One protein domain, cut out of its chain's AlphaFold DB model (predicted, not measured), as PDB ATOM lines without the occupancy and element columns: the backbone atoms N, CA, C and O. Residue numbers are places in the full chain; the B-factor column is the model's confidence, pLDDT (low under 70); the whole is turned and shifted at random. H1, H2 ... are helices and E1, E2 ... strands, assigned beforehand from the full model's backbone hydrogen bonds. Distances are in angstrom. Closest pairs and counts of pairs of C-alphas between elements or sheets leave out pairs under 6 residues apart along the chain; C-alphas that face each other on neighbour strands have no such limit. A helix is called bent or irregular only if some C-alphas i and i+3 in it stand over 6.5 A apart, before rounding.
ATOM      1  N   HIS A  90     113.368 133.034 107.846       83.12
ATOM      2  CA  HIS A  90     112.477 133.943 108.544       83.12
ATOM      3  C   HIS A  90     111.204 134.142 107.719       83.12
ATOM      4  O   HIS A  90     111.267 134.568 106.570       83.12
ATOM      5  N   GLU A  91     110.048 133.865 108.315       87.81
ATOM      6  CA  GLU A  91     108.740 134.089 107.699       87.81
ATOM      7  C   GLU A  91     108.091 135.340 108.296       87.81
ATOM      8  O   GLU A  91     107.996 135.486 109.515       87.81
ATOM      9  N   SER A  92     107.612 136.227 107.430       86.50
ATOM     10  CA  SER A  92     106.945 137.473 107.790       86.50
ATOM     11  C   SER A  92     105.612 137.583 107.053       86.50
ATOM     12  O   SER A  92     105.588 137.632 105.822       86.50
ATOM     13  N   SER A  93     104.512 137.680 107.804       86.44
ATOM     14  CA  SER A  93     103.197 138.036 107.257       86.44
ATOM     15  C   SER A  93     103.153 139.524 106.900       86.44
ATOM     16  O   SER A  93     103.661 140.378 107.633       86.44
ATOM     17  N   LEU A  94     102.556 139.825 105.752       85.31
ATOM     18  CA  LEU A  94     102.500 141.137 105.121       85.31
ATOM     19  C   LEU A  94     101.046 141.577 104.944       85.31
ATOM     20  O   LEU A  94     100.129 140.765 104.867       85.31
ATOM     21  N   SER A  95     100.835 142.887 104.831       83.56
ATOM     22  CA  SER A  95      99.526 143.474 104.509       83.56
ATOM     23  C   SER A  95      99.384 143.764 103.009       83.56
ATOM     24  O   SER A  95      98.848 144.804 102.623       83.56
ATOM     25  N   GLY A  96      99.923 142.878 102.166       79.00
ATOM     26  CA  GLY A  96      99.903 143.035 100.715       79.00
ATOM     27  C   GLY A  96      98.518 142.866 100.089       79.00
ATOM     28  O   GLY A  96      97.525 142.566 100.749       79.00
ATOM     29  N   SER A  97      98.458 143.082  98.775       83.19
ATOM     30  CA  SER A  97      97.260 142.901  97.957       83.19
ATOM     31  C   SER A  97      97.495 141.784  96.938       83.19
ATOM     32  O   SER A  97      98.215 142.010  95.960       83.19
ATOM     33  N   PRO A  98      96.846 140.614  97.074       76.00
ATOM     34  CA  PRO A  98      97.004 139.524  96.111       76.00
ATOM     35  C   PRO A  98      96.582 139.900  94.690       76.00
ATOM     36  O   PRO A  98      97.084 139.335  93.724       76.00
ATOM     37  N   GLU A  99      95.654 140.853  94.546       79.88
ATOM     38  CA  GLU A  99      95.250 141.367  93.235       79.88
ATOM     39  C   GLU A  99      96.399 142.128  92.563       79.88
ATOM     40  O   GLU A  99      96.639 141.936  91.371       79.88
ATOM     41  N   LEU A 100      97.133 142.948  93.328       83.00
ATOM     42  CA  LEU A 100      98.329 143.644  92.848       83.00
ATOM     43  C   LEU A 100      99.429 142.642  92.500       83.00
ATOM     44  O   LEU A 100      99.996 142.722  91.415       83.00
ATOM     45  N   PHE A 101      99.669 141.680  93.389       87.12
ATOM     46  CA  PHE A 101     100.673 140.643  93.190       87.12
ATOM     47  C   PHE A 101     100.407 139.854  91.911       87.12
ATOM     48  O   PHE A 101     101.272 139.740  91.051       87.12
ATOM     49  N   LYS A 102      99.169 139.406  91.705       83.50
ATOM     50  CA  LYS A 102      98.781 138.701  90.481       83.50
ATOM     51  C   LYS A 102      98.897 139.571  89.227       83.50
ATOM     52  O   LYS A 102      99.318 139.078  88.182       83.50
ATOM     53  N   ALA A 103      98.502 140.841  89.306       85.81
ATOM     54  CA  ALA A 103      98.618 141.761  88.179       85.81
ATOM     55  C   ALA A 103     100.086 141.966  87.780       85.81
ATOM     56  O   ALA A 103     100.399 141.913  86.595       85.81
ATOM     57  N   LEU A 104     100.978 142.118  88.764       85.31
ATOM     58  CA  LEU A 104     102.413 142.287  88.542       85.31
ATOM     59  C   LEU A 104     103.042 141.075  87.843       85.31
ATOM     60  O   LEU A 104     103.897 141.244  86.987       85.31
ATOM     61  N   LEU A 105     102.589 139.865  88.176       85.56
ATOM     62  CA  LEU A 105     103.109 138.617  87.607       85.56
ATOM     63  C   LEU A 105     102.497 138.238  86.255       85.56
ATOM     64  O   LEU A 105     102.912 137.254  85.650       85.56
ATOM     65  N   THR A 106     101.499 138.987  85.780       82.31
ATOM     66  CA  THR A 106     100.882 138.740  84.467       82.31
ATOM     67  C   THR A 106     101.798 139.184  83.326       82.31
ATOM     68  O   THR A 106     101.795 138.563  82.260       82.31
ATOM     69  N   ASP A 107     102.575 140.242  83.551       80.62
ATOM     70  CA  ASP A 107     103.527 140.757  82.577       80.62
ATOM     71  C   ASP A 107     104.909 140.120  82.807       80.62
ATOM     72  O   ASP A 107     105.338 139.977  83.954       80.62
ATOM     73  N   PRO A 108     105.623 139.719  81.738       72.81
ATOM     74  CA  PRO A 108     106.969 139.181  81.871       72.81
ATOM     75  C   PRO A 108     107.910 140.250  82.429       72.81
ATOM     76  O   PRO A 108     107.879 141.398  81.980       72.81
ATOM     77  N   ASP A 109     108.761 139.858  83.374       76.06
ATOM     78  CA  ASP A 109     109.768 140.746  83.939       76.06
ATOM     79  C   ASP A 109     110.854 141.044  82.891       76.06
ATOM     80  O   ASP A 109     111.588 140.141  82.494       76.06
ATOM     81  N   PRO A 110     110.983 142.291  82.401       71.25
ATOM     82  CA  PRO A 110     111.955 142.623  81.364       71.25
ATOM     83  C   PRO A 110     113.410 142.541  81.841       71.25
ATOM     84  O   PRO A 110     114.313 142.592  81.004       71.25
ATOM     85  N   ALA A 111     113.640 142.499  83.154       78.69
ATOM     86  CA  ALA A 111     114.964 142.460  83.754       78.69
ATOM     87  C   ALA A 111     115.339 141.074  84.298       78.69
ATOM     88  O   ALA A 111     116.410 140.971  84.893       78.69
ATOM     89  N   ASP A 112     114.472 140.062  84.131       81.00
ATOM     90  CA  ASP A 112     114.614 138.722  84.725       81.00
ATOM     91  C   ASP A 112     115.057 138.793  86.204       81.00
ATOM     92  O   ASP A 112     115.852 138.009  86.683       81.00
ATOM     93  N   SER A 113     114.579 139.787  86.952       81.88
ATOM     94  CA  SER A 113     114.941 140.048  88.346       81.88
ATOM     95  C   SER A 113     114.293 139.069  89.326       81.88
ATOM     96  O   SER A 113     114.656 139.053  90.510       81.88
ATOM     97  N   TRP A 114     113.333 138.259  88.870       87.88
ATOM     98  CA  TRP A 114     112.696 137.235  89.687       87.88
ATOM     99  C   TRP A 114     112.164 136.031  88.895       87.88
ATOM    100  O   TRP A 114     111.754 136.124  87.739       87.88
ATOM    101  N   LEU A 115     112.081 134.889  89.578       86.81
ATOM    102  CA  LEU A 115     111.502 133.640  89.090       86.81
ATOM    103  C   LEU A 115     110.083 133.461  89.625       86.81
ATOM    104  O   LEU A 115     109.858 133.550  90.830       86.81
ATOM    105  N   VAL A 116     109.135 133.141  88.742       88.12
ATOM    106  CA  VAL A 116     107.722 132.944  89.099       88.12
ATOM    107  C   VAL A 116     107.342 131.469  89.020       88.12
ATOM    108  O   VAL A 116     107.549 130.817  87.997       88.12
ATOM    109  N   PHE A 117     106.722 130.952  90.078       83.12
ATOM    110  CA  PHE A 117     106.131 129.617  90.120       83.12
ATOM    111  C   PHE A 117     104.637 129.721  90.390       83.12
ATOM    112  O   PHE A 117     104.223 130.376  91.341       83.12
ATOM    113  N   GLU A 118     103.825 129.031  89.596       84.25
ATOM    114  CA  GLU A 118     102.383 128.948  89.818       84.25
ATOM    115  C   GLU A 118     101.955 127.505  90.041       84.25
ATOM    116  O   GLU A 118     102.354 126.601  89.304       84.25
ATOM    117  N   PHE A 119     101.102 127.282  91.036       77.31
ATOM    118  CA  PHE A 119     100.521 125.968  91.277       77.31
ATOM    119  C   PHE A 119      99.081 126.067  91.785       77.31
ATOM    120  O   PHE A 119      98.712 127.013  92.489       77.31
ATOM    121  N   PRO A 120      98.236 125.088  91.428       80.56
ATOM    122  CA  PRO A 120      96.868 125.033  91.904       80.56
ATOM    123  C   PRO A 120      96.829 124.571  93.360       80.56
ATOM    124  O   PRO A 120      97.465 123.588  93.741       80.56
ATOM    125  N   VAL A 121      96.005 125.235  94.160       77.25
ATOM    126  CA  VAL A 121      95.795 124.927  95.570       77.25
ATOM    127  C   VAL A 121      94.335 124.658  95.849       77.25
ATOM    128  O   VAL A 121      93.461 125.421  95.441       77.25
ATOM    129  N   ASN A 122      94.062 123.589  96.592       75.50
ATOM    130  CA  ASN A 122      92.721 123.293  97.063       75.50
ATOM    131  C   ASN A 122      92.396 124.142  98.298       75.50
ATOM    132  O   ASN A 122      92.880 123.868  99.397       75.50
ATOM    133  N   VAL A 123      91.523 125.139  98.142       70.19
ATOM    134  CA  VAL A 123      91.167 126.044  99.249       70.19
ATOM    135  C   VAL A 123      90.490 125.316 100.409       70.19
ATOM    136  O   VAL A 123      90.611 125.740 101.552       70.19
ATOM    137  N   ASN A 124      89.843 124.171 100.160       67.75
ATOM    138  CA  ASN A 124      89.228 123.373 101.224       67.75
ATOM    139  C   ASN A 124      90.266 122.713 102.144       67.75
ATOM    140  O   ASN A 124      89.938 122.385 103.280       67.75
ATOM    141  N   GLN A 125      91.499 122.519 101.664       63.62
ATOM    142  CA  GLN A 125      92.619 122.032 102.475       63.62
ATOM    143  C   GLN A 125      93.296 123.161 103.253       63.62
ATOM    144  O   GLN A 125      93.877 122.901 104.300       63.62
ATOM    145  N   MET A 126      93.181 124.406 102.783       60.16
ATOM    146  CA  MET A 126      93.707 125.568 103.494       60.16
ATOM    147  C   MET A 126      92.842 125.891 104.727       60.16
ATOM    148  O   MET A 126      93.397 126.161 105.784       60.16
ATOM    149  N   ILE A 127      91.500 125.821 104.629       57.59
ATOM    150  CA  ILE A 127      90.493 126.307 105.620       57.59
ATOM    151  C   ILE A 127      90.625 125.721 107.054       57.59
ATOM    152  O   ILE A 127      89.897 126.096 107.977       57.59
ATOM    153  N   THR A 128      91.578 124.836 107.324       51.41
ATOM    154  CA  THR A 128      91.799 124.292 108.662       51.41
ATOM    155  C   THR A 128      92.586 125.247 109.578       51.41
ATOM    156  O   THR A 128      93.801 125.149 109.677       51.41
ATOM    157  N   LYS A 129      91.825 126.051 110.347       50.22
ATOM    158  CA  LYS A 129      92.052 126.498 111.751       50.22
ATOM    159  C   LYS A 129      92.439 127.951 112.093       50.22
ATOM    160  O   LYS A 129      92.447 128.235 113.287       50.22
ATOM    161  N   GLU A 130      92.614 128.889 111.163       58.69
ATOM    162  CA  GLU A 130      92.928 130.289 111.541       58.69
ATOM    163  C   GLU A 130      91.988 131.348 110.945       58.69
ATOM    164  O   GLU A 130      91.615 131.304 109.771       58.69
ATOM    165  N   ASP A 131      91.622 132.341 111.764       58.72
ATOM    166  CA  ASP A 131      90.714 133.441 111.403       58.72
ATOM    167  C   ASP A 131      91.246 134.315 110.254       58.72
ATOM    168  O   ASP A 131      90.463 134.812 109.437       58.72
ATOM    169  N   HIS A 132      92.571 134.446 110.132       56.91
ATOM    170  CA  HIS A 132      93.226 135.202 109.060       56.91
ATOM    171  C   HIS A 132      92.960 134.604 107.672       56.91
ATOM    172  O   HIS A 132      92.686 135.330 106.713       56.91
ATOM    173  N   LEU A 133      92.913 133.277 107.570       62.72
ATOM    174  CA  LEU A 133      92.649 132.601 106.306       62.72
ATOM    175  C   LEU A 133      91.190 132.763 105.846       62.72
ATOM    176  O   LEU A 133      90.904 132.860 104.651       62.72
ATOM    177  N   ASN A 134      90.253 132.862 106.792       63.91
ATOM    178  CA  ASN A 134      88.850 133.143 106.486       63.91
ATOM    179  C   ASN A 134      88.660 134.554 105.908       63.91
ATOM    180  O   ASN A 134      87.780 134.767 105.069       63.91
ATOM    181  N   GLN A 135      89.460 135.528 106.354       67.25
ATOM    182  CA  GLN A 135      89.441 136.881 105.801       67.25
ATOM    183  C   GLN A 135      90.044 136.911 104.396       67.25
ATOM    184  O   GLN A 135      89.428 137.485 103.496       67.25
ATOM    185  N   TRP A 136      91.171 136.229 104.189       69.69
ATOM    186  CA  TRP A 136      91.786 136.046 102.876       69.69
ATOM    187  C   TRP A 136      90.818 135.444 101.850       69.69
ATOM    188  O   TRP A 136      90.560 136.023 100.793       69.69
ATOM    189  N   TYR A 137      90.178 134.330 102.214       69.62
ATOM    190  CA  TYR A 137      89.209 133.626 101.373       69.62
ATOM    191  C   TYR A 137      88.084 134.545 100.873       69.62
ATOM    192  O   TYR A 137      87.692 134.486  99.707       69.62
ATOM    193  N   LYS A 138      87.572 135.431 101.740       70.88
ATOM    194  CA  LYS A 138      86.514 136.385 101.367       70.88
ATOM    195  C   LYS A 138      86.964 137.365 100.284       70.88
ATOM    196  O   LYS A 138      86.146 137.731  99.444       70.88
ATOM    197  N   HIS A 139      88.233 137.769 100.290       69.75
ATOM    198  CA  HIS A 139      88.788 138.660  99.269       69.75
ATOM    199  C   HIS A 139      89.029 137.903  97.953       69.75
ATOM    200  O   HIS A 139      88.784 138.444  96.878       69.75
ATOM    201  N   GLN A 140      89.393 136.620  98.031       71.88
ATOM    202  CA  GLN A 140      89.754 135.796  96.872       71.88
ATOM    203  C   GLN A 140      88.600 134.986  96.257       71.88
ATOM    204  O   GLN A 140      88.799 134.272  95.273       71.88
ATOM    205  N   GLN A 141      87.367 135.109  96.764       69.50
ATOM    206  CA  GLN A 141      86.221 134.291  96.334       69.50
ATOM    207  C   GLN A 141      85.968 134.305  94.815       69.50
ATOM    208  O   GLN A 141      85.521 133.307  94.254       69.50
ATOM    209  N   LYS A 142      86.270 135.419  94.137       72.88
ATOM    210  CA  LYS A 142      86.098 135.553  92.679       72.88
ATOM    211  C   LYS A 142      87.112 134.748  91.860       72.88
ATOM    212  O   LYS A 142      86.853 134.481  90.692       72.88
ATOM    213  N   LEU A 143      88.253 134.400  92.451       71.19
ATOM    214  CA  LEU A 143      89.362 133.712  91.791       71.19
ATOM    215  C   LEU A 143      89.339 132.193  92.020       71.19
ATOM    216  O   LEU A 143      90.098 131.468  91.379       71.19
ATOM    217  N   ILE A 144      88.444 131.705  92.884       74.88
ATOM    218  CA  ILE A 144      88.288 130.282  93.192       74.88
ATOM    219  C   ILE A 144      87.404 129.609  92.137       74.88
ATOM    220  O   ILE A 144      86.223 129.929  91.994       74.88
ATOM    221  N   ILE A 145      87.952 128.613  91.438       74.75
ATOM    222  CA  ILE A 145      87.247 127.815  90.427       74.75
ATOM    223  C   ILE A 145      87.184 126.369  90.916       74.75
ATOM    224  O   ILE A 145      88.206 125.712  91.082       74.75
ATOM    225  N   GLY A 146      85.980 125.859  91.186       75.25
ATOM    226  CA  GLY A 146      85.798 124.465  91.619       75.25
ATOM    227  C   GLY A 146      86.479 124.111  92.951       75.25
ATOM    228  O   GLY A 146      86.779 122.945  93.186       75.25
ATOM    229  N   GLY A 147      86.740 125.102  93.814       74.62
ATOM    230  CA  GLY A 147      87.492 124.906  95.060       74.62
ATOM    231  C   GLY A 147      89.014 124.887  94.877       74.62
ATOM    232  O   GLY A 147      89.724 124.503  95.805       74.62
ATOM    233  N   MET A 148      89.515 125.298  93.709       75.44
ATOM    234  CA  MET A 148      90.937 125.498  93.447       75.44
ATOM    235  C   MET A 148      91.250 126.975  93.194       75.44
ATOM    236  O   MET A 148      90.443 127.687  92.594       75.44
ATOM    237  N   ILE A 149      92.422 127.421  93.635       79.31
ATOM    238  CA  ILE A 149      92.993 128.737  93.333       79.31
ATOM    239  C   ILE A 149      94.440 128.560  92.876       79.31
ATOM    240  O   ILE A 149      95.161 127.750  93.447       79.31
ATOM    241  N   ASN A 150      94.868 129.288  91.848       81.81
ATOM    242  CA  ASN A 150      96.281 129.309  91.479       81.81
ATOM    243  C   ASN A 150      97.006 130.271  92.413       81.81
ATOM    244  O   ASN A 150      96.673 131.457  92.447       81.81
ATOM    245  N   CYS A 151      97.959 129.738  93.163       83.56
ATOM    246  CA  CYS A 151      98.868 130.528  93.970       83.56
ATOM    247  C   CYS A 151     100.154 130.744  93.190       83.56
ATOM    248  O   CYS A 151     100.657 129.820  92.549       83.56
ATOM    249  N   SER A 152     100.659 131.968  93.268       85.81
ATOM    250  CA  SER A 152     101.921 132.355  92.660       85.81
ATOM    251  C   SER A 152     102.952 132.576  93.768       85.81
ATOM    252  O   SER A 152     102.638 133.156  94.813       85.81
ATOM    253  N   LEU A 153     104.166 132.100  93.528       87.75
ATOM    254  CA  LEU A 153     105.360 132.334  94.330       87.75
ATOM    255  C   LEU A 153     106.395 133.030  93.468       87.75
ATOM    256  O   LEU A 153     106.507 132.744  92.275       87.75
ATOM    257  N   VAL A 154     107.158 133.915  94.089       90.81
ATOM    258  CA  VAL A 154     108.214 134.666  93.428       90.81
ATOM    259  C   VAL A 154     109.495 134.516  94.216       90.81
ATOM    260  O   VAL A 154     109.511 134.849  95.394       90.81
ATOM    261  N   PHE A 155     110.564 134.071  93.565       90.50
ATOM    262  CA  PHE A 155     111.913 134.105  94.120       90.50
ATOM    263  C   PHE A 155     112.683 135.247  93.473       90.50
ATOM    264  O   PHE A 155     112.710 135.338  92.249       90.50
ATOM    265  N   LEU A 156     113.315 136.107  94.266       90.56
ATOM    266  CA  LEU A 156     114.237 137.095  93.707       90.56
ATOM    267  C   LEU A 156     115.459 136.379  93.128       90.56
ATOM    268  O   LEU A 156     115.927 135.399  93.699       90.56
ATOM    269  N   GLU A 157     115.992 136.854  92.005       86.94
ATOM    270  CA  GLU A 157     117.251 136.292  91.509       86.94
ATOM    271  C   GLU A 157     118.426 136.708  92.393       86.94
ATOM    272  O   GLU A 157     119.249 135.868  92.764       86.94
ATOM    273  N   ASP A 158     118.456 137.988  92.768       85.44
ATOM    274  CA  ASP A 158     119.485 138.583  93.613       85.44
ATOM    275  C   ASP A 158     119.158 138.472  95.103       85.44
ATOM    276  O   ASP A 158     118.018 138.663  95.542       85.44
ATOM    277  N   CYS A 159     120.199 138.274  95.910       86.50
ATOM    278  CA  CYS A 159     120.042 138.197  97.354       86.50
ATOM    279  C   CYS A 159     119.624 139.524  97.975       86.50
ATOM    280  O   CYS A 159     120.023 140.625  97.568       86.50
ATOM    281  N   ALA A 160     118.862 139.411  99.053       85.19
ATOM    282  CA  ALA A 160     118.395 140.535  99.836       85.19
ATOM    283  C   ALA A 160     118.651 140.285 101.323       85.19
ATOM    284  O   ALA A 160     118.685 139.148 101.782       85.19
ATOM    285  N   SER A 161     118.800 141.357 102.103       84.31
ATOM    286  CA  SER A 161     118.655 141.253 103.557       84.31
ATOM    287  C   SER A 161     117.195 140.980 103.917       84.31
ATOM    288  O   SER A 161     116.300 141.372 103.166       84.31
ATOM    289  N   GLU A 162     116.935 140.397 105.087       86.19
ATOM    290  CA  GLU A 162     115.576 140.130 105.586       86.19
ATOM    291  C   GLU A 162     114.667 141.372 105.481       86.19
ATOM    292  O   GLU A 162     113.579 141.331 104.900       86.19
ATOM    293  N   ALA A 163     115.158 142.530 105.936       86.56
ATOM    294  CA  ALA A 163     114.419 143.791 105.876       86.56
ATOM    295  C   ALA A 163     114.142 144.269 104.439       86.56
ATOM    296  O   ALA A 163     113.107 144.889 104.180       86.56
ATOM    297  N   LYS A 164     115.064 144.016 103.498       88.00
ATOM    298  CA  LYS A 164     114.885 144.353 102.079       88.00
ATOM    299  C   LYS A 164     113.898 143.390 101.418       88.00
ATOM    300  O   LYS A 164     113.017 143.857 100.705       88.00
ATOM    301  N   CYS A 165     114.002 142.094 101.712       90.81
ATOM    302  CA  CYS A 165     113.085 141.061 101.238       90.81
ATOM    303  C   CYS A 165     111.639 141.400 101.612       90.81
ATOM    304  O   CYS A 165     110.782 141.536 100.739       90.81
ATOM    305  N   LYS A 166     111.403 141.695 102.897       91.62
ATOM    306  CA  LYS A 166     110.095 142.113 103.409       91.62
ATOM    307  C   LYS A 166     109.503 143.290 102.626       91.62
ATOM    308  O   LYS A 166     108.361 143.226 102.184       91.62
ATOM    309  N   LYS A 167     110.292 144.352 102.424       90.50
ATOM    310  CA  LYS A 167     109.851 145.562 101.708       90.50
ATOM    311  C   LYS A 167     109.546 145.308 100.232       90.50
ATOM    312  O   LYS A 167     108.622 145.920  99.706       90.50
ATOM    313  N   ILE A 168     110.328 144.454  99.567       91.12
ATOM    314  CA  ILE A 168     110.099 144.095  98.161       91.12
ATOM    315  C   ILE A 168     108.805 143.296  98.043       91.12
ATOM    316  O   ILE A 168     107.915 143.688  97.298       91.12
ATOM    317  N   CYS A 169     108.646 142.234  98.827       91.94
ATOM    318  CA  CYS A 169     107.431 141.428  98.783       91.94
ATOM    319  C   CYS A 169     106.179 142.255  99.116       91.94
ATOM    320  O   CYS A 169     105.148 142.118  98.457       91.94
ATOM    321  N   GLU A 170     106.277 143.170 100.083       90.69
ATOM    322  CA  GLU A 170     105.184 144.077 100.434       90.69
ATOM    323  C   GLU A 170     104.832 145.033  99.283       90.69
ATOM    324  O   GLU A 170     103.651 145.216  98.985       90.69
ATOM    325  N   SER A 171     105.824 145.593  98.579       88.88
ATOM    326  CA  SER A 171     105.578 146.478  97.431       88.88
ATOM    327  C   SER A 171     105.016 145.739  96.213       88.88
ATOM    328  O   SER A 171     104.242 146.322  95.453       88.88
ATOM    329  N   MET A 172     105.340 144.452  96.063       89.56
ATOM    330  CA  MET A 172     104.736 143.567  95.064       89.56
ATOM    331  C   MET A 172     103.293 143.183  95.418       89.56
ATOM    332  O   MET A 172     102.556 142.722  94.555       89.56
ATOM    333  N   GLY A 173     102.865 143.377  96.668       86.94
ATOM    334  CA  GLY A 173     101.539 142.988  97.144       86.94
ATOM    335  C   GLY A 173     101.447 141.543  97.638       86.94
ATOM    336  O   GLY A 173     100.341 141.026  97.768       86.94
ATOM    337  N   ALA A 174     102.571 140.890  97.926       89.75
ATOM    338  CA  ALA A 174     102.580 139.562  98.529       89.75
ATOM    339  C   ALA A 174     102.013 139.588  99.958       89.75
ATOM    340  O   ALA A 174     102.098 140.594 100.661       89.75
ATOM    341  N   GLU A 175     101.462 138.467 100.405       86.06
ATOM    342  CA  GLU A 175     100.907 138.322 101.756       86.06
ATOM    343  C   GLU A 175     101.878 137.696 102.743       86.06
ATOM    344  O   GLU A 175     101.748 137.879 103.953       86.06
ATOM    345  N   VAL A 176     102.852 136.955 102.232       87.81
ATOM    346  CA  VAL A 176     103.912 136.351 103.027       87.81
ATOM    347  C   VAL A 176     105.236 136.602 102.324       87.81
ATOM    348  O   VAL A 176     105.327 136.546 101.097       87.81
ATOM    349  N   SER A 177     106.259 136.889 103.121       90.31
ATOM    350  CA  SER A 177     107.658 136.861 102.699       90.31
ATOM    351  C   SER A 177     108.404 135.801 103.490       90.31
ATOM    352  O   SER A 177     108.229 135.714 104.708       90.31
ATOM    353  N   ILE A 178     109.240 135.029 102.806       88.50
ATOM    354  CA  ILE A 178     110.204 134.120 103.411       88.50
ATOM    355  C   ILE A 178     111.600 134.566 103.003       88.50
ATOM    356  O   ILE A 178     111.900 134.735 101.826       88.50
ATOM    357  N   TRP A 179     112.457 134.771 103.993       89.88
ATOM    358  CA  TRP A 179     113.866 135.066 103.797       89.88
ATOM    359  C   TRP A 179     114.703 133.896 104.295       89.88
ATOM    360  O   TRP A 179     114.508 133.453 105.419       89.88
ATOM    361  N   PHE A 180     115.637 133.404 103.497       87.19
ATOM    362  CA  PHE A 180     116.511 132.288 103.850       87.19
ATOM    363  C   PHE A 180     117.876 132.803 104.326       87.19
ATOM    364  O   PHE A 180     118.318 133.879 103.927       87.19
ATOM    365  N   GLN A 181     118.575 132.032 105.166       77.75
ATOM    366  CA  GLN A 181     119.893 132.419 105.699       77.75
ATOM    367  C   GLN A 181     120.983 132.617 104.629       77.75
ATOM    368  O   GLN A 181     121.984 133.277 104.897       77.75
ATOM    369  N   ASP A 182     120.790 132.080 103.426       76.56
ATOM    370  CA  ASP A 182     121.649 132.301 102.255       76.56
ATOM    371  C   ASP A 182     121.364 133.634 101.528       76.56
ATOM    372  O   ASP A 182     122.001 133.958 100.526       76.56
ATOM    373  N   GLY A 183     120.418 134.429 102.036       83.25
ATOM    374  CA  GLY A 183     120.000 135.698 101.451       83.25
ATOM    375  C   GLY A 183     118.911 135.570 100.387       83.25
ATOM    376  O   GLY A 183     118.491 136.597  99.844       83.25
ATOM    377  N   CYS A 184     118.435 134.355 100.095       88.88
ATOM    378  CA  CYS A 184     117.344 134.138  99.156       88.88
ATOM    379  C   CYS A 184     116.025 134.703  99.709       88.88
ATOM    380  O   CYS A 184     115.752 134.650 100.909       88.88
ATOM    381  N   CYS A 185     115.204 135.274  98.828       91.62
ATOM    382  CA  CYS A 185     113.940 135.908  99.182       91.62
ATOM    383  C   CYS A 185     112.798 135.335  98.346       91.62
ATOM    384  O   CYS A 185     112.855 135.365  97.116       91.62
ATOM    385  N   GLU A 186     111.756 134.872  99.026       91.31
ATOM    386  CA  GLU A 186     110.516 134.362  98.452       91.31
ATOM    387  C   GLU A 186     109.338 135.253  98.857       91.31
ATOM    388  O   GLU A 186     109.139 135.565 100.033       91.31
ATOM    389  N   CYS A 187     108.518 135.625  97.880       91.12
ATOM    390  CA  CYS A 187     107.264 136.336  98.069       91.12
ATOM    391  C   CYS A 187     106.097 135.430  97.666       91.12
ATOM    392  O   CYS A 187     106.056 134.931  96.540       91.12
ATOM    393  N   SER A 188     105.119 135.260  98.554       89.06
ATOM    394  CA  SER A 188     103.932 134.442  98.302       89.06
ATOM    395  C   SER A 188     102.654 135.269  98.313       89.06
ATOM    396  O   SER A 188     102.378 136.023  99.249       89.06
ATOM    397  N   GLY A 189     101.827 135.076  97.285       84.56
ATOM    398  CA  GLY A 189     100.471 135.629  97.228       84.56
ATOM    399  C   GLY A 189      99.443 134.842  98.050       84.56
ATOM    400  O   GLY A 189      98.270 135.217  98.067       84.56
TER     401      GLY A 189
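What this domain is: This is residues 90 to 189 of the 240 residues of the protein "Hypothetical protein" of Hermetia illucens (UniProt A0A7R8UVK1). A twisted antiparallel sheet of five strands has one helix, H4, packed over one face of its E4 and E5 part, making two layers. The two longest strands, E3 and E2, run on past E5 as a two-stranded ribbon, and H2 and H3 sit at the ribbon's far end, away from H4. The printed part has 100 residues, with four named helices and five named strands in the order E1 H1 E2 H2 H3 E3 H4 E4 E5; the sheet's order is E1, E4, E5, E3, E2. The class is mixed, helices and strands. The whole is compact, with a radius of gyration of the C-alphas of 13.7 A and spans of 36 by 28 by 18 A.

Where its parts are: Begin with the sheet: find C-alpha 90 at (112.477, 133.943, 108.544), where E1, residues 90 to 93, starts. E4 is residues 176 to 180, 13.3 A long, and E5 is residues 185 to 188. E3, residues 148 to 156, runs 26.0 A from (90.937, 125.498, 93.447) to (114.237, 137.095, 93.707), and E2, residues 114 to 122, is 25.5 A long. Of the helices, H4 is residues 162 to 172, 15.5 A; H3 is residues 131 to 143, 19.7 A; H1 is residues 98 to 104; H2 is residues 123 to 126. H3 is irregular: its C-alphas 139 and 142 are 7.8 A apart.

How they stand to each other: Look first at edge strand E1, antiparallel to E4, with N 90 and O 179 2.7 A apart, within hydrogen-bond range. E4 and E5 form a hairpin, where N 178 and O 186 are 2.8 A apart. E5 and E3 are antiparallel, with N 187 and O 154 at 2.8 A. E3 and the other edge strand, E2, are antiparallel, with N 121 and O 149 at 2.7 A. H4 is on the sheet at a height of 7.9 A, over E4 and E5, slantwise to the strands at 33 degrees to E4 on the local plane; its closest C-alphas to E5 are those of Cys 169 and Cys 187, 5.1 A. E3, H4 and E4 make a split strand-helix-strand unit, two strands running the same way with E5 between them, and its crossover is right-handed. H1 only grazes the sheet and only just touches H4, with 3 pairs of C-alphas within 8 A, the closest being Phe 101 and Met 172, 5.3 A; they are about perpendicular at 84 degrees. H2 and H3 only graze the sheet, and are close but not clearly touching, with the C-alphas of Met 126 and Leu 133 closest at 7.6 A. H3 and H4 are apart. Every O i to N i+4 pair is within hydrogen-bond range in H1 and H4, 7 of 9 in H3, and H2 is too short for such a pair.

The domain as a whole: The two farthest C-alphas, those of Pro 110 and Lys 129, are 39.7 A apart. The printed part has no cut, and no link is long; H1 to E2 is short and the others are tight. The mean pLDDT of the printed part is 80.2, and residues 124 to 137, 139 and 141 are under 70.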